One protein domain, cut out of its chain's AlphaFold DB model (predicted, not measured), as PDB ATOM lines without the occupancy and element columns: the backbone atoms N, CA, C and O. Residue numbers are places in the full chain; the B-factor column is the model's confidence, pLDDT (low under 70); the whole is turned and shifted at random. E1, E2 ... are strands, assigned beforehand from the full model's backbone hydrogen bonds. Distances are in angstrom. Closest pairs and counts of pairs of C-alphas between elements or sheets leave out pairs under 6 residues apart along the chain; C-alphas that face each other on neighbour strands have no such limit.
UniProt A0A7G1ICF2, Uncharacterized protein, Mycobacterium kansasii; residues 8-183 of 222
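This is residues 8 to 183 of the 222 residues of an uncharacterized protein of Mycobacterium kansasii (UniProt A0A7G1ICF2). The chain is wound in stacked turns as a flattened solenoid: two walls of strands lie face to face, with E1, E3, E5, E7, E11 and E13 in one and E2, E4, E6, E8 and E12 in the other. E9 and E10 fold back on themselves, each running in one wall and then in the other, and strands within a wall are parallel. The printed part has 176 residues, with 13 named strands, E1 to E13 in order, in one branched sheet and no named helix: all strand. It is compact, with a radius of gyration of the C-alphas of 15.2 A, and flat, spanning 42 by 38 by 15 A.

E1, residues 8 to 14, is an edge strand and the parallel neighbour of E3, residues 30 to 37; N 10 and O 32 are 2.8 A apart, within hydrogen-bond range. E2, residues 17 to 25, is an edge strand too, parallel to E4, residues 39 to 48, with N 22 and O 44 at 2.8 A. The closest C-alphas of E2 and E3 are those of Ala 22 and Ala 33, 5.5 A apart. E5, residues 54 to 61, is the parallel neighbour of E3, with N 33 and O 56 at 2.9 A, and of E7, residues 79 to 86. E6, residues 64 to 73, is the parallel neighbour of E4, with N 45 and O 69 at 2.9 A, and of E8, residues 89 to 98. E9, residues 105 to 122, bends by 176 degrees at residue 111 and has E7 and E8 on one side: N 108 and O 82 are 2.8 A apart, N 118 and O 93 2.9 A. On its other side is E10, residues 127 to 145, parallel, with N 131 and O 107 at 3.0 A. E10 bends by 174 degrees at residue 134; E9 lies on one side of it, and on the other side are E11, residues 150 to 157, with N 130 and O 152 at 2.8 A, and E12, residues 161 to 169, with N 142 and O 165 at 2.8 A. E13, residues 175 to 182, is an edge strand parallel to E11, with N 153 and O 177 at 2.8 A. E1 and E13 are apart.

E1 begins at C-alpha 8, (34.791, -40.506, 1.789). E4 measures 27.9 A from first to last C-alpha, E6 27.8 A and E8 27.7 A. The bent E9 and E10 measure 9.8 A and 9.7 A. E13 ends at C-alpha 182, (70.643, -30.746, 12.029).

The C-alphas of Leu 15 and Asn 171 are the two farthest apart, 47.2 A. The printed part has no cut. The link from E8 to E9 is short and the others are tight. The sheet is twisted, its C-alphas up to 7.3 A off its best plane. The mean pLDDT of the printed part is 92.2, and residues 182 to 183 are under 70.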
ATOM      1  N   ALA A   8      34.341 -41.065   3.054       96.06
ATOM      2  CA  ALA A   8      34.791 -40.506   1.789       96.06
ATOM      3  C   ALA A   8      36.288 -40.760   1.626       96.06
ATOM      4  O   ALA A   8      37.080 -40.383   2.485       96.06
ATOM      5  N   ASN A   9      36.672 -41.368   0.507       96.81
ATOM      6  CA  ASN A   9      38.065 -41.513   0.104       96.81
ATOM      7  C   ASN A   9      38.208 -40.931  -1.301       96.81
ATOM      8  O   ASN A   9      37.728 -41.510  -2.275       96.81
ATOM      9  N   VAL A  10      38.808 -39.750  -1.383       97.06
ATOM     10  CA  VAL A  10      38.995 -38.999  -2.622       97.06
ATOM     11  C   VAL A  10      40.466 -39.079  -2.981       97.06
ATOM     12  O   VAL A  10      41.319 -38.783  -2.147       97.06
ATOM     13  N   SER A  11      40.784 -39.477  -4.211       96.31
ATOM     14  CA  SER A  11      42.175 -39.522  -4.650       96.31
ATOM     15  C   SER A  11      42.373 -39.023  -6.073       96.31
ATOM     16  O   SER A  11      41.484 -39.171  -6.911       96.31
ATOM     17  N   ALA A  12      43.538 -38.432  -6.326       94.62
ATOM     18  CA  ALA A  12      43.968 -37.986  -7.643       94.62
ATOM     19  C   ALA A  12      45.427 -38.385  -7.881       94.62
ATOM     20  O   ALA A  12      46.262 -38.298  -6.977       94.62
ATOM     21  N   THR A  13      45.742 -38.823  -9.099       93.12
ATOM     22  CA  THR A  13      47.107 -39.161  -9.503       93.12
ATOM     23  C   THR A  13      47.447 -38.552 -10.860       93.12
ATOM     24  O   THR A  13      46.576 -38.403 -11.716       93.12
ATOM     25  N   GLY A  14      48.722 -38.221 -11.075       87.06
ATOM     26  CA  GLY A  14      49.218 -37.726 -12.361       87.06
ATOM     27  C   GLY A  14      49.748 -36.295 -12.309       87.06
ATOM     28  O   GLY A  14      50.390 -35.892 -11.341       87.06
ATOM     29  N   LEU A  15      49.559 -35.550 -13.396       87.31
ATOM     30  CA  LEU A  15      50.051 -34.178 -13.540       87.31
ATOM     31  C   LEU A  15      48.949 -33.179 -13.190       87.31
ATOM     32  O   LEU A  15      47.809 -33.366 -13.609       87.31
ATOM     33  N   GLY A  16      49.296 -32.106 -12.475       83.94
ATOM     34  CA  GLY A  16      48.365 -31.012 -12.199       83.94
ATOM     35  C   GLY A  16      47.167 -31.408 -11.334       83.94
ATOM     36  O   GLY A  16      46.027 -31.120 -11.693       83.94
ATOM     37  N   ASN A  17      47.397 -32.038 -10.180       90.50
ATOM     38  CA  ASN A  17      46.338 -32.286  -9.202       90.50
ATOM     39  C   ASN A  17      45.948 -30.952  -8.540       90.50
ATOM     40  O   ASN A  17      46.531 -30.537  -7.536       90.50
ATOM     41  N   ILE A  18      44.975 -30.251  -9.130       90.69
ATOM     42  CA  ILE A  18      44.581 -28.911  -8.671       90.69
ATOM     43  C   ILE A  18      43.815 -28.988  -7.345       90.69
ATOM     44  O   ILE A  18      44.155 -28.276  -6.405       90.69
ATOM     45  N   ALA A  19      42.801 -29.850  -7.250       92.56
ATOM     46  CA  ALA A  19      41.951 -29.955  -6.066       92.56
ATOM     47  C   ALA A  19      41.515 -31.405  -5.819       92.56
ATOM     48  O   ALA A  19      40.783 -31.990  -6.610       92.56
ATOM     49  N   THR A  20      41.948 -31.968  -4.693       96.62
ATOM     50  CA  THR A  20      41.504 -33.265  -4.168       96.62
ATOM     51  C   THR A  20      40.914 -33.030  -2.786       96.62
ATOM     52  O   THR A  20      41.651 -32.805  -1.829       96.62
ATOM     53  N   ILE A  21      39.586 -33.004  -2.679       97.44
ATOM     54  CA  ILE A  21      38.908 -32.495  -1.482       97.44
ATOM     55  C   ILE A  21      37.857 -33.490  -0.995       97.44
ATOM     56  O   ILE A  21      36.990 -33.906  -1.760       97.44
ATOM     57  N   ALA A  22      37.910 -33.826   0.292       97.44
ATOM     58  CA  ALA A  22      36.890 -34.583   1.001       97.44
ATOM     59  C   ALA A  22      36.251 -33.696   2.079       97.44
ATOM     60  O   ALA A  22      36.892 -33.359   3.070       97.44
ATOM     61  N   THR A  23      34.978 -33.332   1.908       97.06
ATOM     62  CA  THR A  23      34.230 -32.541   2.902       97.06
ATOM     63  C   THR A  23      33.012 -33.307   3.399       97.06
ATOM     64  O   THR A  23      32.242 -33.852   2.599       97.06
ATOM     65  N   GLY A  24      32.812 -33.335   4.714       96.25
ATOM     66  CA  GLY A  24      31.710 -34.028   5.373       96.25
ATOM     67  C   GLY A  24      31.085 -33.193   6.484       96.25
ATOM     68  O   GLY A  24      31.785 -32.468   7.183       96.25
ATOM     69  N   VAL A  25      29.768 -33.304   6.631       97.00
ATOM     70  CA  VAL A  25      28.999 -32.731   7.739       97.00
ATOM     71  C   VAL A  25      28.145 -33.837   8.348       97.00
ATOM     72  O   VAL A  25      27.300 -34.404   7.655       97.00
ATOM     73  N   GLY A  26      28.365 -34.124   9.624       94.44
ATOM     74  CA  GLY A  26      27.728 -35.197  10.381       94.44
ATOM     75  C   GLY A  26      28.732 -35.951  11.251       94.44
ATOM     76  O   GLY A  26      29.939 -35.723  11.180       94.44
ATOM     77  N   ASN A  27      28.216 -36.834  12.095       96.88
ATOM     78  CA  ASN A  27      28.985 -37.513  13.132       96.88
ATOM     79  C   ASN A  27      29.557 -38.847  12.643       96.88
ATOM     80  O   ASN A  27      29.145 -39.383  11.609       96.88
ATOM     81  N   ASN A  28      30.500 -39.411  13.401       96.06
ATOM     82  CA  ASN A  28      31.048 -40.752  13.171       96.06
ATOM     83  C   ASN A  28      31.564 -40.995  11.742       96.06
ATOM     84  O   ASN A  28      31.491 -42.107  11.221       96.06
ATOM     85  N   SER A  29      32.083 -39.960  11.087       95.50
ATOM     86  CA  SER A  29      32.509 -40.032   9.693       95.50
ATOM     87  C   SER A  29      34.022 -40.234   9.547       95.50
ATOM     88  O   SER A  29      34.803 -40.039  10.479       95.50
ATOM     89  N   GLY A  30      34.450 -40.649   8.357       96.50
ATOM     90  CA  GLY A  30      35.846 -40.776   7.953       96.50
ATOM     91  C   GLY A  30      36.067 -40.109   6.600       96.50
ATOM     92  O   GLY A  30      35.441 -40.480   5.611       96.50
ATOM     93  N   LEU A  31      36.943 -39.111   6.538       97.75
ATOM     94  CA  LEU A  31      37.207 -38.323   5.339       97.75
ATOM     95  C   LEU A  31      38.691 -38.372   5.017       97.75
ATOM     96  O   LEU A  31      39.524 -37.935   5.805       97.75
ATOM     97  N   VAL A  32      39.026 -38.877   3.842       97.88
ATOM     98  CA  VAL A  32      40.406 -38.983   3.389       97.88
ATOM     99  C   VAL A  32      40.522 -38.380   1.996       97.88
ATOM    100  O   VAL A  32      39.754 -38.726   1.099       97.88
ATOM    101  N   ALA A  33      41.487 -37.484   1.814       98.00
ATOM    102  CA  ALA A  33      41.832 -36.899   0.525       98.00
ATOM    103  C   ALA A  33      43.312 -37.154   0.221       98.00
ATOM    104  O   ALA A  33      44.162 -36.785   1.025       98.00
ATOM    105  N   ASN A  34      43.632 -37.764  -0.923       97.25
ATOM    106  CA  ASN A  34      45.008 -38.084  -1.304       97.25
ATOM    107  C   ASN A  34      45.362 -37.635  -2.723       97.25
ATOM    108  O   ASN A  34      44.727 -38.062  -3.680       97.25
ATOM    109  N   SER A  35      46.427 -36.866  -2.900       95.31
ATOM    110  CA  SER A  35      46.955 -36.527  -4.224       95.31
ATOM    111  C   SER A  35      48.374 -37.063  -4.408       95.31
ATOM    112  O   SER A  35      49.188 -37.040  -3.483       95.31
ATOM    113  N   PHE A  36      48.683 -37.577  -5.599       93.81
ATOM    114  CA  PHE A  36      50.028 -38.041  -5.934       93.81
ATOM    115  C   PHE A  36      50.453 -37.601  -7.340       93.81
ATOM    116  O   PHE A  36      49.816 -37.969  -8.326       93.81
ATOM    117  N   GLY A  37      51.530 -36.827  -7.474       90.50
ATOM    118  CA  GLY A  37      51.852 -36.201  -8.758       90.50
ATOM    119  C   GLY A  37      53.078 -35.289  -8.799       90.50
ATOM    120  O   GLY A  37      53.877 -35.254  -7.860       90.50
ATOM    121  N   LEU A  38      53.221 -34.568  -9.922       87.44
ATOM    122  CA  LEU A  38      54.235 -33.512 -10.129       87.44
ATOM    123  C   LEU A  38      53.793 -32.128  -9.632       87.44
ATOM    124  O   LEU A  38      54.628 -31.291  -9.313       87.44
ATOM    125  N   GLU A  39      52.496 -31.894  -9.497       88.62
ATOM    126  CA  GLU A  39      51.978 -30.716  -8.813       88.62
ATOM    127  C   GLU A  39      50.729 -31.125  -8.052       88.62
ATOM    128  O   GLU A  39      49.766 -31.605  -8.652       88.62
ATOM    129  N   ASN A  40      50.747 -30.915  -6.738       91.19
ATOM    130  CA  ASN A  40      49.573 -31.055  -5.891       91.19
ATOM    131  C   ASN A  40      49.281 -29.687  -5.284       91.19
ATOM    132  O   ASN A  40      50.000 -29.225  -4.396       91.19
ATOM    133  N   ILE A  41      48.249 -29.013  -5.789       92.19
ATOM    134  CA  ILE A  41      47.946 -27.640  -5.383       92.19
ATOM    135  C   ILE A  41      47.121 -27.648  -4.095       92.19
ATOM    136  O   ILE A  41      47.540 -27.051  -3.110       92.19
ATOM    137  N   ALA A  42      45.987 -28.349  -4.071       94.31
ATOM    138  CA  ALA A  42      45.116 -28.429  -2.903       94.31
ATOM    139  C   ALA A  42      44.679 -29.871  -2.625       94.31
ATOM    140  O   ALA A  42      43.974 -30.488  -3.422       94.31
ATOM    141  N   THR A  43      45.062 -30.395  -1.462       97.06
ATOM    142  CA  THR A  43      44.574 -31.664  -0.914       97.06
ATOM    143  C   THR A  43      43.982 -31.413   0.457       97.06
ATOM    144  O   THR A  43      44.695 -30.999   1.366       97.06
ATOM    145  N   MET A  44      42.677 -31.608   0.610       97.69
ATOM    146  CA  MET A  44      41.974 -31.138   1.801       97.69
ATOM    147  C   MET A  44      40.980 -32.168   2.313       97.69
ATOM    148  O   MET A  44      40.186 -32.705   1.545       97.69
ATOM    149  N   ALA A  45      40.984 -32.402   3.618       98.00
ATOM    150  CA  ALA A  45      39.949 -33.152   4.307       98.00
ATOM    151  C   ALA A  45      39.324 -32.255   5.375       98.00
ATOM    152  O   ALA A  45      40.026 -31.755   6.251       98.00
ATOM    153  N   THR A  46      38.014 -32.027   5.303       97.62
ATOM    154  CA  THR A  46      37.304 -31.145   6.236       97.62
ATOM    155  C   THR A  46      36.064 -31.825   6.781       97.62
ATOM    156  O   THR A  46      35.166 -32.161   6.010       97.62
ATOM    157  N   SER A  47      35.988 -31.991   8.100       97.00
ATOM    158  CA  SER A  47      34.807 -32.539   8.770       97.00
ATOM    159  C   SER A  47      34.156 -31.517   9.690       97.00
ATOM    160  O   SER A  47      34.844 -30.757  10.372       97.00
ATOM    161  N   TRP A  48      32.830 -31.543   9.737       97.00
ATOM    162  CA  TRP A  48      32.029 -30.845  10.730       97.00
ATOM    163  C   TRP A  48      31.131 -31.850  11.446       97.00
ATOM    164  O   TRP A  48      30.185 -32.361  10.847       97.00
ATOM    165  N   GLY A  49      31.416 -32.139  12.709       95.06
ATOM    166  CA  GLY A  49      30.691 -33.118  13.511       95.06
ATOM    167  C   GLY A  49      31.590 -33.842  14.502       95.06
ATOM    168  O   GLY A  49      32.815 -33.698  14.481       95.06
ATOM    169  N   ASP A  50      30.965 -34.646  15.351       96.44
ATOM    170  CA  ASP A  50      31.605 -35.294  16.488       96.44
ATOM    171  C   ASP A  50      31.928 -36.766  16.209       96.44
ATOM    172  O   ASP A  50      31.317 -37.427  15.363       96.44
ATOM    173  N   GLY A  51      32.892 -37.307  16.953       95.38
ATOM    174  CA  GLY A  51      33.200 -38.737  16.937       95.38
ATOM    175  C   GLY A  51      33.740 -39.251  15.602       95.38
ATOM    176  O   GLY A  51      33.630 -40.446  15.324       95.38
ATOM    177  N   ASN A  52      34.290 -38.384  14.746       94.69
ATOM    178  CA  ASN A  52      34.866 -38.807  13.473       94.69
ATOM    179  C   ASN A  52      36.104 -39.673  13.714       94.69
ATOM    180  O   ASN A  52      36.952 -39.361  14.553       94.69
ATOM    181  N   GLY A  53      36.219 -40.752  12.942       92.75
ATOM    182  CA  GLY A  53      37.341 -41.679  13.051       92.75
ATOM    183  C   GLY A  53      38.627 -41.056  12.517       92.75
ATOM    184  O   GLY A  53      39.560 -40.762  13.263       92.75
ATOM    185  N   THR A  54      38.685 -40.831  11.206       94.56
ATOM    186  CA  THR A  54      39.877 -40.287  10.541       94.56
ATOM    187  C   THR A  54      39.500 -39.164   9.595       94.56
ATOM    188  O   THR A  54      38.699 -39.368   8.688       94.56
ATOM    189  N   VAL A  55      40.116 -37.999   9.772       97.50
ATOM    190  CA  VAL A  55      40.040 -36.874   8.836       97.50
ATOM    191  C   VAL A  55      41.454 -36.549   8.387       97.50
ATOM    192  O   VAL A  55      42.238 -35.978   9.142       97.50
ATOM    193  N   ALA A  56      41.821 -36.977   7.183       97.56
ATOM    194  CA  ALA A  56      43.211 -36.959   6.750       97.56
ATOM    195  C   ALA A  56      43.397 -36.444   5.323       97.56
ATOM    196  O   ALA A  56      42.692 -36.849   4.401       97.56
ATOM    197  N   ALA A  57      44.402 -35.594   5.137       98.06
ATOM    198  CA  ALA A  57      44.829 -35.124   3.826       98.06
ATOM    199  C   ALA A  57      46.272 -35.548   3.558       98.06
ATOM    200  O   ALA A  57      47.158 -35.298   4.373       98.06
ATOM    201  N   GLY A  58      46.513 -36.182   2.416       96.88
ATOM    202  CA  GLY A  58      47.813 -36.704   2.021       96.88
ATOM    203  C   GLY A  58      48.227 -36.207   0.644       96.88
ATOM    204  O   GLY A  58      47.554 -36.488  -0.334       96.88
ATOM    205  N   SER A  59      49.352 -35.520   0.514       95.38
ATOM    206  CA  SER A  59      49.900 -35.154  -0.796       95.38
ATOM    207  C   SER A  59      51.269 -35.778  -0.991       95.38
ATOM    208  O   SER A  59      52.079 -35.798  -0.060       95.38
ATOM    209  N   GLY A  60      51.584 -36.226  -2.200       92.56
ATOM    210  CA  GLY A  60      52.962 -36.574  -2.493       92.56
ATOM    211  C   GLY A  60      53.352 -36.761  -3.945       92.56
ATOM    212  O   GLY A  60      52.608 -36.428  -4.859       92.56
ATOM    213  N   GLY A  61      54.562 -37.272  -4.151       88.88
ATOM    214  CA  GLY A  61      55.137 -37.499  -5.476       88.88
ATOM    215  C   GLY A  61      56.393 -36.673  -5.729       88.88
ATOM    216  O   GLY A  61      57.045 -36.195  -4.802       88.88
ATOM    217  N   ALA A  62      56.771 -36.548  -7.001       84.12
ATOM    218  CA  ALA A  62      57.958 -35.786  -7.390       84.12
ATOM    219  C   ALA A  62      57.723 -34.256  -7.371       84.12
ATOM    220  O   ALA A  62      58.658 -33.473  -7.513       84.12
ATOM    221  N   GLY A  63      56.473 -33.842  -7.186       72.38
ATOM    222  CA  GLY A  63      56.045 -32.458  -7.224       72.38
ATOM    223  C   GLY A  63      56.205 -31.629  -5.965       72.38
ATOM    224  O   GLY A  63      56.512 -32.140  -4.888       72.38
ATOM    225  N   GLY A  64      55.918 -30.333  -6.114       81.81
ATOM    226  CA  GLY A  64      55.648 -29.433  -4.994       81.81
ATOM    227  C   GLY A  64      54.237 -29.651  -4.448       81.81
ATOM    228  O   GLY A  64      53.267 -29.692  -5.211       81.81
ATOM    229  N   ASN A  65      54.124 -29.786  -3.128       90.81
ATOM    230  CA  ASN A  65      52.843 -29.891  -2.436       90.81
ATOM    231  C   ASN A  65      52.505 -28.522  -1.846       90.81
ATOM    232  O   ASN A  65      53.151 -28.082  -0.894       90.81
ATOM    233  N   ILE A  66      51.538 -27.817  -2.430       92.62
ATOM    234  CA  ILE A  66      51.262 -26.429  -2.048       92.62
ATOM    235  C   ILE A  66      50.412 -26.385  -0.778       92.62
ATOM    236  O   ILE A  66      50.844 -25.802   0.210       92.62
ATOM    237  N   ALA A  67      49.233 -27.004  -0.777       94.12
ATOM    238  CA  ALA A  67      48.312 -26.973   0.352       94.12
ATOM    239  C   ALA A  67      47.772 -28.374   0.666       94.12
ATOM    240  O   ALA A  67      46.968 -28.922  -0.088       94.12
ATOM    241  N   THR A  68      48.176 -28.925   1.808       97.19
ATOM    242  CA  THR A  68      47.704 -30.203   2.350       97.19
ATOM    243  C   THR A  68      47.117 -29.981   3.734       97.19
ATOM    244  O   THR A  68      47.847 -29.724   4.686       97.19
ATOM    245  N   LEU A  69      45.789 -30.010   3.845       97.81
ATOM    246  CA  LEU A  69      45.077 -29.552   5.039       97.81
ATOM    247  C   LEU A  69      44.083 -30.599   5.541       97.81
ATOM    248  O   LEU A  69      43.236 -31.070   4.790       97.81
ATOM    249  N   ALA A  70      44.127 -30.898   6.831       97.94
ATOM    250  CA  ALA A  70      43.107 -31.669   7.520       97.94
ATOM    251  C   ALA A  70      42.486 -30.800   8.612       97.94
ATOM    252  O   ALA A  70      43.188 -30.328   9.505       97.94
ATOM    253  N   THR A  71      41.179 -30.568   8.538       97.75
ATOM    254  CA  THR A  71      40.466 -29.678   9.456       97.75
ATOM    255  C   THR A  71      39.229 -30.358  10.017       97.75
ATOM    256  O   THR A  71      38.425 -30.904   9.264       97.75
ATOM    257  N   VAL A  72      39.038 -30.291  11.331       97.56
ATOM    258  CA  VAL A  72      37.823 -30.782  11.984       97.56
ATOM    259  C   VAL A  72      37.243 -29.735  12.916       97.56
ATOM    260  O   VAL A  72      37.953 -29.121  13.707       97.56
ATOM    261  N   PHE A  73      35.932 -29.570  12.836       96.88
ATOM    262  CA  PHE A  73      35.137 -28.840  13.809       96.88
ATOM    263  C   PHE A  73      34.227 -29.844  14.511       96.88
ATOM    264  O   PHE A  73      33.332 -30.402  13.879       96.88
ATOM    265  N   GLY A  74      34.485 -30.099  15.789       94.94
ATOM    266  CA  GLY A  74      33.760 -31.071  16.597       94.94
ATOM    267  C   GLY A  74      34.641 -31.759  17.634       94.94
ATOM    268  O   GLY A  74      35.867 -31.605  17.667       94.94
ATOM    269  N   SER A  75      33.996 -32.545  18.480       95.81
ATOM    270  CA  SER A  75      34.573 -33.174  19.663       95.81
ATOM    271  C   SER A  75      34.719 -34.689  19.499       95.81
ATOM    272  O   SER A  75      34.026 -35.329  18.709       95.81
ATOM    273  N   GLY A  76      35.625 -35.291  20.269       94.50
ATOM    274  CA  GLY A  76      35.789 -36.744  20.345       94.50
ATOM    275  C   GLY A  76      36.322 -37.399  19.068       94.50
ATOM    276  O   GLY A  76      36.092 -38.589  18.857       94.50
ATOM    277  N   ASN A  77      36.999 -36.653  18.190       93.12
ATOM    278  CA  ASN A  77      37.549 -37.207  16.956       93.12
ATOM    279  C   ASN A  77      38.863 -37.950  17.229       93.12
ATOM    280  O   ASN A  77      39.692 -37.520  18.038       93.12
ATOM    281  N   THR A  78      39.070 -39.080  16.551       92.19
ATOM    282  CA  THR A  78      40.189 -39.986  16.858       92.19
ATOM    283  C   THR A  78      41.493 -39.531  16.210       92.19
ATOM    284  O   THR A  78      42.543 -39.529  16.847       92.19
ATOM    285  N   THR A  79      41.471 -39.141  14.936       91.06
ATOM    286  CA  THR A  79      42.688 -38.719  14.228       91.06
ATOM    287  C   THR A  79      42.375 -37.661  13.182       91.06
ATOM    288  O   THR A  79      41.598 -37.903  12.259       91.06
ATOM    289  N   THR A  80      43.034 -36.507  13.292       95.75
ATOM    290  CA  THR A  80      43.045 -35.475  12.249       95.75
ATOM    291  C   THR A  80      44.475 -35.206  11.829       95.75
ATOM    292  O   THR A  80      45.289 -34.846  12.671       95.75
ATOM    293  N   GLY A  81      44.808 -35.383  10.552       96.38
ATOM    294  CA  GLY A  81      46.209 -35.347  10.134       96.38
ATOM    295  C   GLY A  81      46.434 -34.893   8.703       96.38
ATOM    296  O   GLY A  81      45.827 -35.423   7.774       96.38
ATOM    297  N   ALA A  82      47.349 -33.949   8.508       97.62
ATOM    298  CA  ALA A  82      47.847 -33.587   7.187       97.62
ATOM    299  C   ALA A  82      49.252 -34.147   6.963       97.62
ATOM    300  O   ALA A  82      50.123 -34.013   7.820       97.62
ATOM    301  N   LYS A  83      49.496 -34.750   5.800       97.19
ATOM    302  CA  LYS A  83      50.781 -35.357   5.446       97.19
ATOM    303  C   LYS A  83      51.204 -34.977   4.033       97.19
ATOM    304  O   LYS A  83      50.598 -35.426   3.068       97.19
ATOM    305  N   ALA A  84      52.297 -34.238   3.899       95.25
ATOM    306  CA  ALA A  84      52.899 -33.897   2.616       95.25
ATOM    307  C   ALA A  84      54.270 -34.566   2.459       95.25
ATOM    308  O   ALA A  84      55.147 -34.405   3.305       95.25
ATOM    309  N   VAL A  85      54.465 -35.341   1.392       93.38
ATOM    310  CA  VAL A  85      55.730 -36.034   1.109       93.38
ATOM    311  C   VAL A  85      56.111 -35.847  -0.347       93.38
ATOM    312  O   VAL A  85      55.501 -36.446  -1.226       93.38
ATOM    313  N   GLY A  86      57.152 -35.075  -0.621       86.88
ATOM    314  CA  GLY A  86      57.641 -34.902  -1.982       86.88
ATOM    315  C   GLY A  86      59.121 -34.577  -2.028       86.88
ATOM    316  O   GLY A  86      59.707 -34.171  -1.032       86.88
ATOM    317  N   ILE A  87      59.738 -34.777  -3.192       82.81
ATOM    318  CA  ILE A  87      61.114 -34.303  -3.417       82.81
ATOM    319  C   ILE A  87      61.161 -32.776  -3.522       82.81
ATOM    320  O   ILE A  87      62.190 -32.187  -3.210       82.81
ATOM    321  N   GLY A  88      60.058 -32.152  -3.956       76.38
ATOM    322  CA  GLY A  88      59.897 -30.705  -3.986       76.38
ATOM    323  C   GLY A  88      59.629 -30.104  -2.603       76.38
ATOM    324  O   GLY A  88      59.689 -30.773  -1.568       76.38
ATOM    325  N   GLY A  89      59.323 -28.809  -2.589       83.19
ATOM    326  CA  GLY A  89      58.916 -28.113  -1.372       83.19
ATOM    327  C   GLY A  89      57.480 -28.444  -0.961       83.19
ATOM    328  O   GLY A  89      56.594 -28.562  -1.812       83.19
ATOM    329  N   ASN A  90      57.250 -28.553   0.347       90.94
ATOM    330  CA  ASN A  90      55.913 -28.617   0.932       90.94
ATOM    331  C   ASN A  90      55.596 -27.235   1.511       90.94
ATOM    332  O   ASN A  90      56.226 -26.811   2.478       90.94
ATOM    333  N   ILE A  91      54.660 -26.502   0.910       92.69
ATOM    334  CA  ILE A  91      54.432 -25.098   1.271       92.69
ATOM    335  C   ILE A  91      53.570 -24.997   2.530       92.69
ATOM    336  O   ILE A  91      53.969 -24.338   3.485       92.69
ATOM    337  N   ALA A  92      52.414 -25.652   2.559       94.25
ATOM    338  CA  ALA A  92      51.468 -25.563   3.661       94.25
ATOM    339  C   ALA A  92      50.906 -26.950   3.999       94.25
ATOM    340  O   ALA A  92      50.049 -27.470   3.289       94.25
ATOM    341  N   THR A  93      51.365 -27.529   5.107       97.06
ATOM    342  CA  THR A  93      50.827 -28.768   5.680       97.06
ATOM    343  C   THR A  93      50.174 -28.465   7.023       97.06
ATOM    344  O   THR A  93      50.878 -28.145   7.978       97.06
ATOM    345  N   LEU A  94      48.845 -28.539   7.124       97.56
ATOM    346  CA  LEU A  94      48.142 -28.124   8.341       97.56
ATOM    347  C   LEU A  94      47.162 -29.172   8.858       97.56
ATOM    348  O   LEU A  94      46.242 -29.572   8.150       97.56
ATOM    349  N   GLY A  95      47.316 -29.553  10.122       97.38
ATOM    350  CA  GLY A  95      46.299 -30.252  10.899       97.38
ATOM    351  C   GLY A  95      45.609 -29.262  11.831       97.38
ATOM    352  O   GLY A  95      46.270 -28.542  12.574       97.38
ATOM    353  N   THR A  96      44.287 -29.183  11.816       97.38
ATOM    354  CA  THR A  96      43.545 -28.281  12.703       97.38
ATOM    355  C   THR A  96      42.318 -28.972  13.250       97.38
ATOM    356  O   THR A  96      41.538 -29.542  12.495       97.38
ATOM    357  N   VAL A  97      42.115 -28.886  14.558       96.94
ATOM    358  CA  VAL A  97      40.881 -29.325  15.195       96.94
ATOM    359  C   VAL A  97      40.397 -28.283  16.183       96.94
ATOM    360  O   VAL A  97      41.194 -27.693  16.912       96.94
ATOM    361  N   ILE A  98      39.085 -28.071  16.197       96.12
ATOM    362  CA  ILE A  98      38.389 -27.218  17.153       96.12
ATOM    363  C   ILE A  98      37.263 -28.040  17.789       96.12
ATOM    364  O   ILE A  98      36.303 -28.396  17.109       96.12
ATOM    365  N   GLY A  99      37.399 -28.336  19.078       94.06
ATOM    366  CA  GLY A  99      36.496 -29.121  19.917       94.06
ATOM    367  C   GLY A  99      37.258 -29.935  20.970       94.06
ATOM    368  O   GLY A  99      38.484 -30.071  20.909       94.06
ATOM    369  N   ASP A 100      36.534 -30.523  21.916       93.44
ATOM    370  CA  ASP A 100      37.120 -31.226  23.065       93.44
ATOM    371  C   ASP A 100      37.343 -32.719  22.790       93.44
ATOM    372  O   ASP A 100      36.667 -33.338  21.972       93.44
ATOM    373  N   GLY A 101      38.269 -33.345  23.515       90.69
ATOM    374  CA  GLY A 101      38.478 -34.798  23.501       90.69
ATOM    375  C   GLY A 101      39.040 -35.346  22.188       90.69
ATOM    376  O   GLY A 101      38.874 -36.529  21.890       90.69
ATOM    377  N   ASN A 102      39.677 -34.499  21.384       90.69
ATOM    378  CA  ASN A 102      40.248 -34.883  20.100       90.69
ATOM    379  C   ASN A 102      41.614 -35.545  20.286       90.69
ATOM    380  O   ASN A 102      42.574 -34.893  20.665       90.69
ATOM    381  N   THR A 103      41.739 -36.840  20.003       85.75
ATOM    382  CA  THR A 103      42.897 -37.621  20.479       85.75
ATOM    383  C   THR A 103      44.228 -37.168  19.863       85.75
ATOM    384  O   THR A 103      45.234 -37.073  20.567       85.75
ATOM    385  N   THR A 104      44.267 -36.875  18.559       89.00
ATOM    386  CA  THR A 104      45.503 -36.455  17.880       89.00
ATOM    387  C   THR A 104      45.221 -35.541  16.691       89.00
ATOM    388  O   THR A 104      44.426 -35.877  15.808       89.00
ATOM    389  N   VAL A 105      45.925 -34.410  16.657       96.00
ATOM    390  CA  VAL A 105      45.999 -33.461  15.547       96.00
ATOM    391  C   VAL A 105      47.431 -33.424  15.047       96.00
ATOM    392  O   VAL A 105      48.322 -33.035  15.797       96.00
ATOM    393  N   SER A 106      47.667 -33.811  13.796       96.75
ATOM    394  CA  SER A 106      49.020 -33.922  13.261       96.75
ATOM    395  C   SER A 106      49.249 -33.160  11.960       96.75
ATOM    396  O   SER A 106      48.369 -33.035  11.105       96.75
ATOM    397  N   ALA A 107      50.471 -32.664  11.792       97.44
ATOM    398  CA  ALA A 107      50.983 -32.198  10.512       97.44
ATOM    399  C   ALA A 107      52.368 -32.794  10.257       97.44
ATOM    400  O   ALA A 107      53.280 -32.674  11.076       97.44
ATOM    401  N   THR A 108      52.539 -33.439   9.109       96.75
ATOM    402  CA  THR A 108      53.797 -34.081   8.730       96.75
ATOM    403  C   THR A 108      54.248 -33.621   7.360       96.75
ATOM    404  O   THR A 108      53.537 -33.828   6.382       96.75
ATOM    405  N   ALA A 109      55.448 -33.056   7.264       94.75
ATOM    406  CA  ALA A 109      56.018 -32.653   5.985       94.75
ATOM    407  C   ALA A 109      57.399 -33.275   5.769       94.75
ATOM    408  O   ALA A 109      58.247 -33.289   6.659       94.75
ATOM    409  N   THR A 110      57.628 -33.825   4.582       92.69
ATOM    410  CA  THR A 110      58.907 -34.426   4.196       92.69
ATOM    411  C   THR A 110      59.275 -33.977   2.791       92.69
ATOM    412  O   THR A 110      58.529 -34.255   1.852       92.69
ATOM    413  N   GLY A 111      60.396 -33.270   2.645       88.19
ATOM    414  CA  GLY A 111      60.832 -32.725   1.357       88.19
ATOM    415  C   GLY A 111      61.944 -31.690   1.467       88.19
ATOM    416  O   GLY A 111      62.405 -31.381   2.561       88.19
ATOM    417  N   SER A 112      62.420 -31.168   0.337       83.62
ATOM    418  CA  SER A 112      63.611 -30.306   0.314       83.62
ATOM    419  C   SER A 112      63.372 -28.888   0.848       83.62
ATOM    420  O   SER A 112      64.329 -28.243   1.254       83.62
ATOM    421  N   GLY A 113      62.127 -28.407   0.873       84.50
ATOM    422  CA  GLY A 113      61.793 -27.048   1.314       84.50
ATOM    423  C   GLY A 113      60.418 -26.993   1.963       84.50
ATOM    424  O   GLY A 113      59.425 -26.702   1.298       84.50
ATOM    425  N   ASN A 114      60.352 -27.319   3.250       90.56
ATOM    426  CA  ASN A 114      59.111 -27.263   4.010       90.56
ATOM    427  C   ASN A 114      58.918 -25.836   4.535       90.56
ATOM    428  O   ASN A 114      59.710 -25.359   5.345       90.56
ATOM    429  N   ILE A 115      57.874 -25.141   4.085       92.31
ATOM    430  CA  ILE A 115      57.652 -23.739   4.455       92.31
ATOM    431  C   ILE A 115      56.838 -23.648   5.746       92.31
ATOM    432  O   ILE A 115      57.332 -23.133   6.740       92.31
ATOM    433  N   ALA A 116      55.614 -24.168   5.768       93.50
ATOM    434  CA  ALA A 116      54.737 -24.094   6.930       93.50
ATOM    435  C   ALA A 116      54.122 -25.460   7.225       93.50
ATOM    436  O   ALA A 116      53.301 -25.968   6.466       93.50
ATOM    437  N   SER A 117      54.511 -26.051   8.351       96.38
ATOM    438  CA  SER A 117      53.861 -27.231   8.920       96.38
ATOM    439  C   SER A 117      53.285 -26.884  10.278       96.38
ATOM    440  O   SER A 117      54.026 -26.483  11.178       96.38
ATOM    441  N   VAL A 118      51.966 -27.000  10.415       97.31
ATOM    442  CA  VAL A 118      51.250 -26.501  11.591       97.31
ATOM    443  C   VAL A 118      50.229 -27.515  12.080       97.31
ATOM    444  O   VAL A 118      49.378 -27.953  11.315       97.31
ATOM    445  N   ALA A 119      50.269 -27.851  13.363       97.50
ATOM    446  CA  ALA A 119      49.198 -28.579  14.029       97.50
ATOM    447  C   ALA A 119      48.558 -27.668  15.071       97.50
ATOM    448  O   ALA A 119      49.253 -27.057  15.883       97.50
ATOM    449  N   THR A 120      47.235 -27.558  15.052       97.00
ATOM    450  CA  THR A 120      46.483 -26.732  15.998       97.00
ATOM    451  C   THR A 120      45.330 -27.524  16.588       97.00
ATOM    452  O   THR A 120      44.440 -27.945  15.856       97.00
ATOM    453  N   ALA A 121      45.327 -27.706  17.904       95.81
ATOM    454  CA  ALA A 121      44.230 -28.325  18.640       95.81
ATOM    455  C   ALA A 121      43.612 -27.291  19.590       95.81
ATOM    456  O   ALA A 121      44.291 -26.783  20.469       95.81
ATOM    457  N   ILE A 122      42.343 -26.942  19.415       95.44
ATOM    458  CA  ILE A 122      41.632 -26.041  20.329       95.44
ATOM    459  C   ILE A 122      40.525 -26.832  21.014       95.44
ATOM    460  O   ILE A 122      39.573 -27.226  20.352       95.44
ATOM    461  N   GLY A 123      40.657 -27.047  22.314       90.50
ATOM    462  CA  GLY A 123      39.772 -27.811  23.182       90.50
ATOM    463  C   GLY A 123      40.562 -28.574  24.246       90.50
ATOM    464  O   GLY A 123      41.795 -28.640  24.215       90.50
ATOM    465  N   ASP A 124      39.847 -29.155  25.198       91.31
ATOM    466  CA  ASP A 124      40.453 -29.944  26.267       91.31
ATOM    467  C   ASP A 124      40.863 -31.335  25.770       91.31
ATOM    468  O   ASP A 124      40.173 -31.951  24.956       91.31
ATOM    469  N   LYS A 125      41.929 -31.904  26.344       88.94
ATOM    470  CA  LYS A 125      42.396 -33.280  26.079       88.94
ATOM    471  C   LYS A 125      42.728 -33.541  24.600       88.94
ATOM    472  O   LYS A 125      42.533 -34.651  24.106       88.94
ATOM    473  N   GLY A 126      43.220 -32.518  23.909       86.31
ATOM    474  CA  GLY A 126      43.747 -32.550  22.553       86.31
ATOM    475  C   GLY A 126      45.273 -32.590  22.476       86.31
ATOM    476  O   GLY A 126      45.965 -31.905  23.224       86.31
ATOM    477  N   SER A 127      45.830 -33.365  21.540       89.19
ATOM    478  CA  SER A 127      47.282 -33.358  21.290       89.19
ATOM    479  C   SER A 127      47.624 -32.812  19.907       89.19
ATOM    480  O   SER A 127      47.121 -33.333  18.916       89.19
ATOM    481  N   ALA A 128      48.470 -31.781  19.841       95.88
ATOM    482  CA  ALA A 128      48.959 -31.183  18.600       95.88
ATOM    483  C   ALA A 128      50.409 -31.610  18.336       95.88
ATOM    484  O   ALA A 128      51.305 -31.301  19.121       95.88
ATOM    485  N   GLU A 129      50.640 -32.288  17.216       96.44
ATOM    486  CA  GLU A 129      51.937 -32.846  16.843       96.44
ATOM    487  C   GLU A 129      52.360 -32.386  15.446       96.44
ATOM    488  O   GLU A 129      51.650 -32.566  14.458       96.44
ATOM    489  N   VAL A 130      53.564 -31.836  15.331       96.50
ATOM    490  CA  VAL A 130      54.179 -31.524  14.044       96.50
ATOM    491  C   VAL A 130      55.504 -32.247  13.916       96.50
ATOM    492  O   VAL A 130      56.374 -32.104  14.772       96.50
ATOM    493  N   THR A 131      55.683 -32.966  12.810       95.56
ATOM    494  CA  THR A 131      56.959 -33.599  12.459       95.56
ATOM    495  C   THR A 131      57.373 -33.208  11.049       95.56
ATOM    496  O   THR A 131      56.675 -33.494  10.078       95.56
ATOM    497  N   VAL A 132      58.532 -32.572  10.921       93.38
ATOM    498  CA  VAL A 132      59.068 -32.104   9.645       93.38
ATOM    499  C   VAL A 132      60.464 -32.667   9.411       93.38
ATOM    500  O   VAL A 132      61.317 -32.647  10.301       93.38
ATOM    501  N   PHE A 133      60.698 -33.149   8.190       91.38
ATOM    502  CA  PHE A 133      62.004 -33.599   7.721       91.38
ATOM    503  C   PHE A 133      62.364 -32.939   6.386       91.38
ATOM    504  O   PHE A 133      61.616 -33.050   5.410       91.38
ATOM    505  N   GLY A 134      63.516 -32.275   6.303       86.88
ATOM    506  CA  GLY A 134      63.902 -31.595   5.069       86.88
ATOM    507  C   GLY A 134      65.258 -30.912   5.073       86.88
ATOM    508  O   GLY A 134      65.947 -30.864   6.087       86.88
ATOM    509  N   LEU A 135      65.662 -30.396   3.910       85.44
ATOM    510  CA  LEU A 135      66.880 -29.583   3.820       85.44
ATOM    511  C   LEU A 135      66.652 -28.213   4.455       85.44
ATOM    512  O   LEU A 135      67.520 -27.726   5.158       85.44
ATOM    513  N   GLU A 136      65.487 -27.611   4.257       87.25
ATOM    514  CA  GLU A 136      65.139 -26.346   4.891       87.25
ATOM    515  C   GLU A 136      63.712 -26.413   5.420       87.25
ATOM    516  O   GLU A 136      62.783 -26.783   4.695       87.25
ATOM    517  N   ASN A 137      63.558 -26.071   6.697       88.50
ATOM    518  CA  ASN A 137      62.278 -26.057   7.387       88.50
ATOM    519  C   ASN A 137      62.062 -24.652   7.953       88.50
ATOM    520  O   ASN A 137      62.757 -24.241   8.883       88.50
ATOM    521  N   ILE A 138      61.115 -23.899   7.394       90.88
ATOM    522  CA  ILE A 138      60.916 -22.493   7.765       90.88
ATOM    523  C   ILE A 138      60.082 -22.389   9.048       90.88
ATOM    524  O   ILE A 138      60.553 -21.842  10.039       90.88
ATOM    525  N   ALA A 139      58.869 -22.941   9.064       92.69
ATOM    526  CA  ALA A 139      57.966 -22.881  10.207       92.69
ATOM    527  C   ALA A 139      57.401 -24.266  10.538       92.69
ATOM    528  O   ALA A 139      56.670 -24.870   9.756       92.69
ATOM    529  N   THR A 140      57.727 -24.746  11.735       95.56
ATOM    530  CA  THR A 140      57.210 -25.976  12.340       95.56
ATOM    531  C   THR A 140      56.513 -25.589  13.637       95.56
ATOM    532  O   THR A 140      57.179 -25.258  14.616       95.56
ATOM    533  N   VAL A 141      55.180 -25.571  13.649       96.62
ATOM    534  CA  VAL A 141      54.409 -24.969  14.749       96.62
ATOM    535  C   VAL A 141      53.337 -25.922  15.259       96.62
ATOM    536  O   VAL A 141      52.350 -26.179  14.581       96.62
ATOM    537  N   ALA A 142      53.486 -26.401  16.485       96.81
ATOM    538  CA  ALA A 142      52.431 -27.112  17.192       96.81
ATOM    539  C   ALA A 142      51.800 -26.176  18.224       96.81
ATOM    540  O   ALA A 142      52.494 -25.539  19.017       96.81
ATOM    541  N   THR A 143      50.480 -26.053  18.220       95.94
ATOM    542  CA  THR A 143      49.751 -25.232  19.186       95.94
ATOM    543  C   THR A 143      48.565 -25.998  19.730       95.94
ATOM    544  O   THR A 143      47.798 -26.579  18.968       95.94
ATOM    545  N   SER A 144      48.395 -25.973  21.046       94.44
ATOM    546  CA  SER A 144      47.173 -26.432  21.685       94.44
ATOM    547  C   SER A 144      46.612 -25.391  22.649       94.44
ATOM    548  O   SER A 144      47.369 -24.679  23.313       94.44
ATOM    549  N   GLY A 145      45.292 -25.269  22.712       91.38
ATOM    550  CA  GLY A 145      44.583 -24.385  23.636       91.38
ATOM    551  C   GLY A 145      43.458 -25.137  24.332       91.38
ATOM    552  O   GLY A 145      42.657 -25.752  23.648       91.38
ATOM    553  N   GLY A 146      43.398 -25.085  25.658       89.69
ATOM    554  CA  GLY A 146      42.545 -25.915  26.511       89.69
ATOM    555  C   GLY A 146      43.369 -26.650  27.569       89.69
ATOM    556  O   GLY A 146      44.597 -26.520  27.631       89.69
ATOM    557  N   ASP A 147      42.703 -27.437  28.399       91.94
ATOM    558  CA  ASP A 147      43.336 -28.150  29.498       91.94
ATOM    559  C   ASP A 147      43.769 -29.569  29.093       91.94
ATOM    560  O   ASP A 147      43.112 -30.261  28.316       91.94
ATOM    561  N   SER A 148      44.840 -30.070  29.712       91.50
ATOM    562  CA  SER A 148      45.300 -31.463  29.591       91.50
ATOM    563  C   SER A 148      45.752 -31.872  28.187       91.50
ATOM    564  O   SER A 148      45.526 -33.003  27.753       91.50
ATOM    565  N   ASN A 149      46.427 -30.959  27.491       91.25
ATOM    566  CA  ASN A 149      46.900 -31.156  26.129       91.25
ATOM    567  C   ASN A 149      48.354 -31.648  26.058       91.25
ATOM    568  O   ASN A 149      49.164 -31.381  26.949       91.25
ATOM    569  N   GLY A 150      48.692 -32.339  24.967       92.56
ATOM    570  CA  GLY A 150      50.067 -32.668  24.582       92.56
ATOM    571  C   GLY A 150      50.490 -31.854  23.360       92.56
ATOM    572  O   GLY A 150      49.728 -31.729  22.408       92.56
ATOM    573  N   VAL A 151      51.685 -31.268  23.365       95.31
ATOM    574  CA  VAL A 151      52.165 -30.452  22.243       95.31
ATOM    575  C   VAL A 151      53.599 -30.812  21.893       95.31
ATOM    576  O   VAL A 151      54.495 -30.712  22.733       95.31
ATOM    577  N   SER A 152      53.829 -31.186  20.638       96.19
ATOM    578  CA  SER A 152      55.152 -31.538  20.125       96.19
ATOM    579  C   SER A 152      55.391 -30.938  18.741       96.19
ATOM    580  O   SER A 152      54.604 -31.119  17.820       96.19
ATOM    581  N   ALA A 153      56.499 -30.222  18.574       96.00
ATOM    582  CA  ALA A 153      56.970 -29.731  17.285       96.00
ATOM    583  C   ALA A 153      58.403 -30.213  17.054       96.00
ATOM    584  O   ALA A 153      59.302 -29.901  17.833       96.00
ATOM    585  N   SER A 154      58.626 -30.966  15.984       94.81
ATOM    586  CA  SER A 154      59.927 -31.520  15.625       94.81
ATOM    587  C   SER A 154      60.282 -31.139  14.196       94.81
ATOM    588  O   SER A 154      59.524 -31.424  13.270       94.81
ATOM    589  N   ALA A 155      61.437 -30.504  14.014       92.31
ATOM    590  CA  ALA A 155      61.995 -30.176  12.709       92.31
ATOM    591  C   ALA A 155      63.408 -30.749  12.605       92.31
ATOM    592  O   ALA A 155      64.281 -30.454  13.422       92.31
ATOM    593  N   THR A 156      63.641 -31.594  11.609       89.12
ATOM    594  CA  THR A 156      64.919 -32.285  11.427       89.12
ATOM    595  C   THR A 156      65.379 -32.234   9.975       89.12
ATOM    596  O   THR A 156      64.575 -32.083   9.054       89.12
ATOM    597  N   GLY A 157      66.684 -32.378   9.765       79.94
ATOM    598  CA  GLY A 157      67.271 -32.622   8.449       79.94
ATOM    599  C   GLY A 157      68.590 -31.891   8.228       79.94
ATOM    600  O   GLY A 157      69.214 -31.426   9.177       79.94
ATOM    601  N   ALA A 158      69.087 -31.896   6.993       73.62
ATOM    602  CA  ALA A 158      70.483 -31.547   6.712       73.62
ATOM    603  C   ALA A 158      70.775 -30.037   6.671       73.62
ATOM    604  O   ALA A 158      71.942 -29.658   6.745       73.62
ATOM    605  N   GLY A 159      69.761 -29.179   6.551       70.25
ATOM    606  CA  GLY A 159      69.957 -27.728   6.580       70.25
ATOM    607  C   GLY A 159      69.162 -27.039   7.687       70.25
ATOM    608  O   GLY A 159      68.950 -27.601   8.762       70.25
ATOM    609  N   GLY A 160      68.838 -25.764   7.473       76.00
ATOM    610  CA  GLY A 160      68.360 -24.869   8.524       76.00
ATOM    611  C   GLY A 160      66.913 -25.133   8.936       76.00
ATOM    612  O   GLY A 160      66.018 -25.188   8.095       76.00
ATOM    613  N   ASN A 161      66.682 -25.219  10.246       85.62
ATOM    614  CA  ASN A 161      65.352 -25.095  10.841       85.62
ATOM    615  C   ASN A 161      65.214 -23.657  11.362       85.62
ATOM    616  O   ASN A 161      65.925 -23.292  12.299       85.62
ATOM    617  N   ILE A 162      64.363 -22.832  10.745       88.50
ATOM    618  CA  ILE A 162      64.264 -21.399  11.073       88.50
ATOM    619  C   ILE A 162      63.418 -21.187  12.333       88.50
ATOM    620  O   ILE A 162      63.867 -20.528  13.270       88.50
ATOM    621  N   ALA A 163      62.209 -21.749  12.381       90.62
ATOM    622  CA  ALA A 163      61.315 -21.641  13.526       90.62
ATOM    623  C   ALA A 163      60.674 -22.992  13.855       90.62
ATOM    624  O   ALA A 163      59.897 -23.537  13.068       90.62
ATOM    625  N   THR A 164      60.953 -23.489  15.060       93.81
ATOM    626  CA  THR A 164      60.256 -24.632  15.655       93.81
ATOM    627  C   THR A 164      59.615 -24.183  16.955       93.81
ATOM    628  O   THR A 164      60.311 -23.782  17.886       93.81
ATOM    629  N   VAL A 165      58.287 -24.223  17.013       94.94
ATOM    630  CA  VAL A 165      57.505 -23.657  18.113       94.94
ATOM    631  C   VAL A 165      56.487 -24.678  18.591       94.94
ATOM    632  O   VAL A 165      55.716 -25.217  17.804       94.94
ATOM    633  N   ALA A 166      56.463 -24.907  19.898       96.31
ATOM    634  CA  ALA A 166      55.407 -25.638  20.577       96.31
ATOM    635  C   ALA A 166      54.765 -24.703  21.601       96.31
ATOM    636  O   ALA A 166      55.462 -24.073  22.396       96.31
ATOM    637  N   THR A 167      53.445 -24.568  21.569       95.75
ATOM    638  CA  THR A 167      52.698 -23.688  22.474       95.75
ATOM    639  C   THR A 167      51.505 -24.434  23.043       95.75
ATOM    640  O   THR A 167      50.713 -24.983  22.289       95.75
ATOM    641  N   ALA A 168      51.360 -24.439  24.367       94.00
ATOM    642  CA  ALA A 168      50.152 -24.912  25.031       94.00
ATOM    643  C   ALA A 168      49.587 -23.803  25.919       94.00
ATOM    644  O   ALA A 168      50.337 -23.158  26.653       94.00
ATOM    645  N   ILE A 169      48.279 -23.585  25.850       93.19
ATOM    646  CA  ILE A 169      47.558 -22.577  26.631       93.19
ATOM    647  C   ILE A 169      46.485 -23.300  27.434       93.19
ATOM    648  O   ILE A 169      45.632 -23.930  26.830       93.19
ATOM    649  N   GLY A 170      46.512 -23.198  28.763       90.12
ATOM    650  CA  GLY A 170      45.586 -23.894  29.664       90.12
ATOM    651  C   GLY A 170      46.318 -24.649  30.775       90.12
ATOM    652  O   GLY A 170      47.539 -24.542  30.915       90.12
ATOM    653  N   ASN A 171      45.576 -25.393  31.585       91.00
ATOM    654  CA  ASN A 171      46.063 -26.104  32.763       91.00
ATOM    655  C   ASN A 171      46.314 -27.589  32.476       91.00
ATOM    656  O   ASN A 171      45.709 -28.189  31.597       91.00
ATOM    657  N   GLY A 172      47.191 -28.225  33.256       89.12
ATOM    658  CA  GLY A 172      47.347 -29.688  33.238       89.12
ATOM    659  C   GLY A 172      47.939 -30.281  31.953       89.12
ATOM    660  O   GLY A 172      47.873 -31.493  31.774       89.12
ATOM    661  N   ASN A 173      48.520 -29.460  31.072       90.25
ATOM    662  CA  ASN A 173      49.177 -29.925  29.849       90.25
ATOM    663  C   ASN A 173      50.291 -30.932  30.174       90.25
ATOM    664  O   ASN A 173      51.144 -30.677  31.025       90.25
ATOM    665  N   SER A 174      50.264 -32.085  29.505       85.88
ATOM    666  CA  SER A 174      51.102 -33.245  29.827       85.88
ATOM    667  C   SER A 174      52.524 -33.121  29.280       85.88
ATOM    668  O   SER A 174      53.462 -33.659  29.867       85.88
ATOM    669  N   GLN A 175      52.695 -32.404  28.165       86.31
ATOM    670  CA  GLN A 175      53.986 -32.159  27.528       86.31
ATOM    671  C   GLN A 175      53.903 -30.958  26.581       86.31
ATOM    672  O   GLN A 175      52.932 -30.820  25.841       86.31
ATOM    673  N   VAL A 176      54.944 -30.122  26.566       93.44
ATOM    674  CA  VAL A 176      55.170 -29.096  25.536       93.44
ATOM    675  C   VAL A 176      56.628 -29.191  25.109       93.44
ATOM    676  O   VAL A 176      57.520 -28.943  25.919       93.44
ATOM    677  N   SER A 177      56.881 -29.600  23.869       94.38
ATOM    678  CA  SER A 177      58.235 -29.862  23.374       94.38
ATOM    679  C   SER A 177      58.442 -29.299  21.976       94.38
ATOM    680  O   SER A 177      57.657 -29.571  21.071       94.38
ATOM    681  N   ALA A 178      59.523 -28.547  21.793       94.19
ATOM    682  CA  ALA A 178      59.992 -28.086  20.495       94.19
ATOM    683  C   ALA A 178      61.438 -28.553  20.300       94.19
ATOM    684  O   ALA A 178      62.306 -28.236  21.113       94.19
ATOM    685  N   ALA A 179      61.698 -29.297  19.229       91.62
ATOM    686  CA  ALA A 179      63.018 -29.817  18.905       91.62
ATOM    687  C   ALA A 179      63.392 -29.474  17.461       91.62
ATOM    688  O   ALA A 179      62.660 -29.776  16.522       91.62
ATOM    689  N   ALA A 180      64.558 -28.859  17.286       88.12
ATOM    690  CA  ALA A 180      65.157 -28.608  15.985       88.12
ATOM    691  C   ALA A 180      66.525 -29.293  15.928       88.12
ATOM    692  O   ALA A 180      67.357 -29.084  16.811       88.12
ATOM    693  N   GLY A 181      66.763 -30.115  14.907       80.31
ATOM    694  CA  GLY A 181      68.012 -30.859  14.750       80.31
ATOM    695  C   GLY A 181      68.586 -30.731  13.346       80.31
ATOM    696  O   GLY A 181      67.857 -30.863  12.363       80.31
ATOM    697  N   ALA A 182      69.897 -30.516  13.258       63.03
ATOM    698  CA  ALA A 182      70.643 -30.746  12.029       63.03
ATOM    699  C   ALA A 182      71.125 -32.206  12.001       63.03
ATOM    700  O   ALA A 182      71.595 -32.724  13.017       63.03
ATOM    701  N   SER A 183      71.077 -32.870  10.848       53.41
ATOM    702  CA  SER A 183      71.939 -34.035  10.621       53.41
ATOM    703  C   SER A 183      73.386 -33.534  10.589       53.41
ATOM    704  O   SER A 183      73.809 -32.920   9.615       53.41
TER     705      SER A 183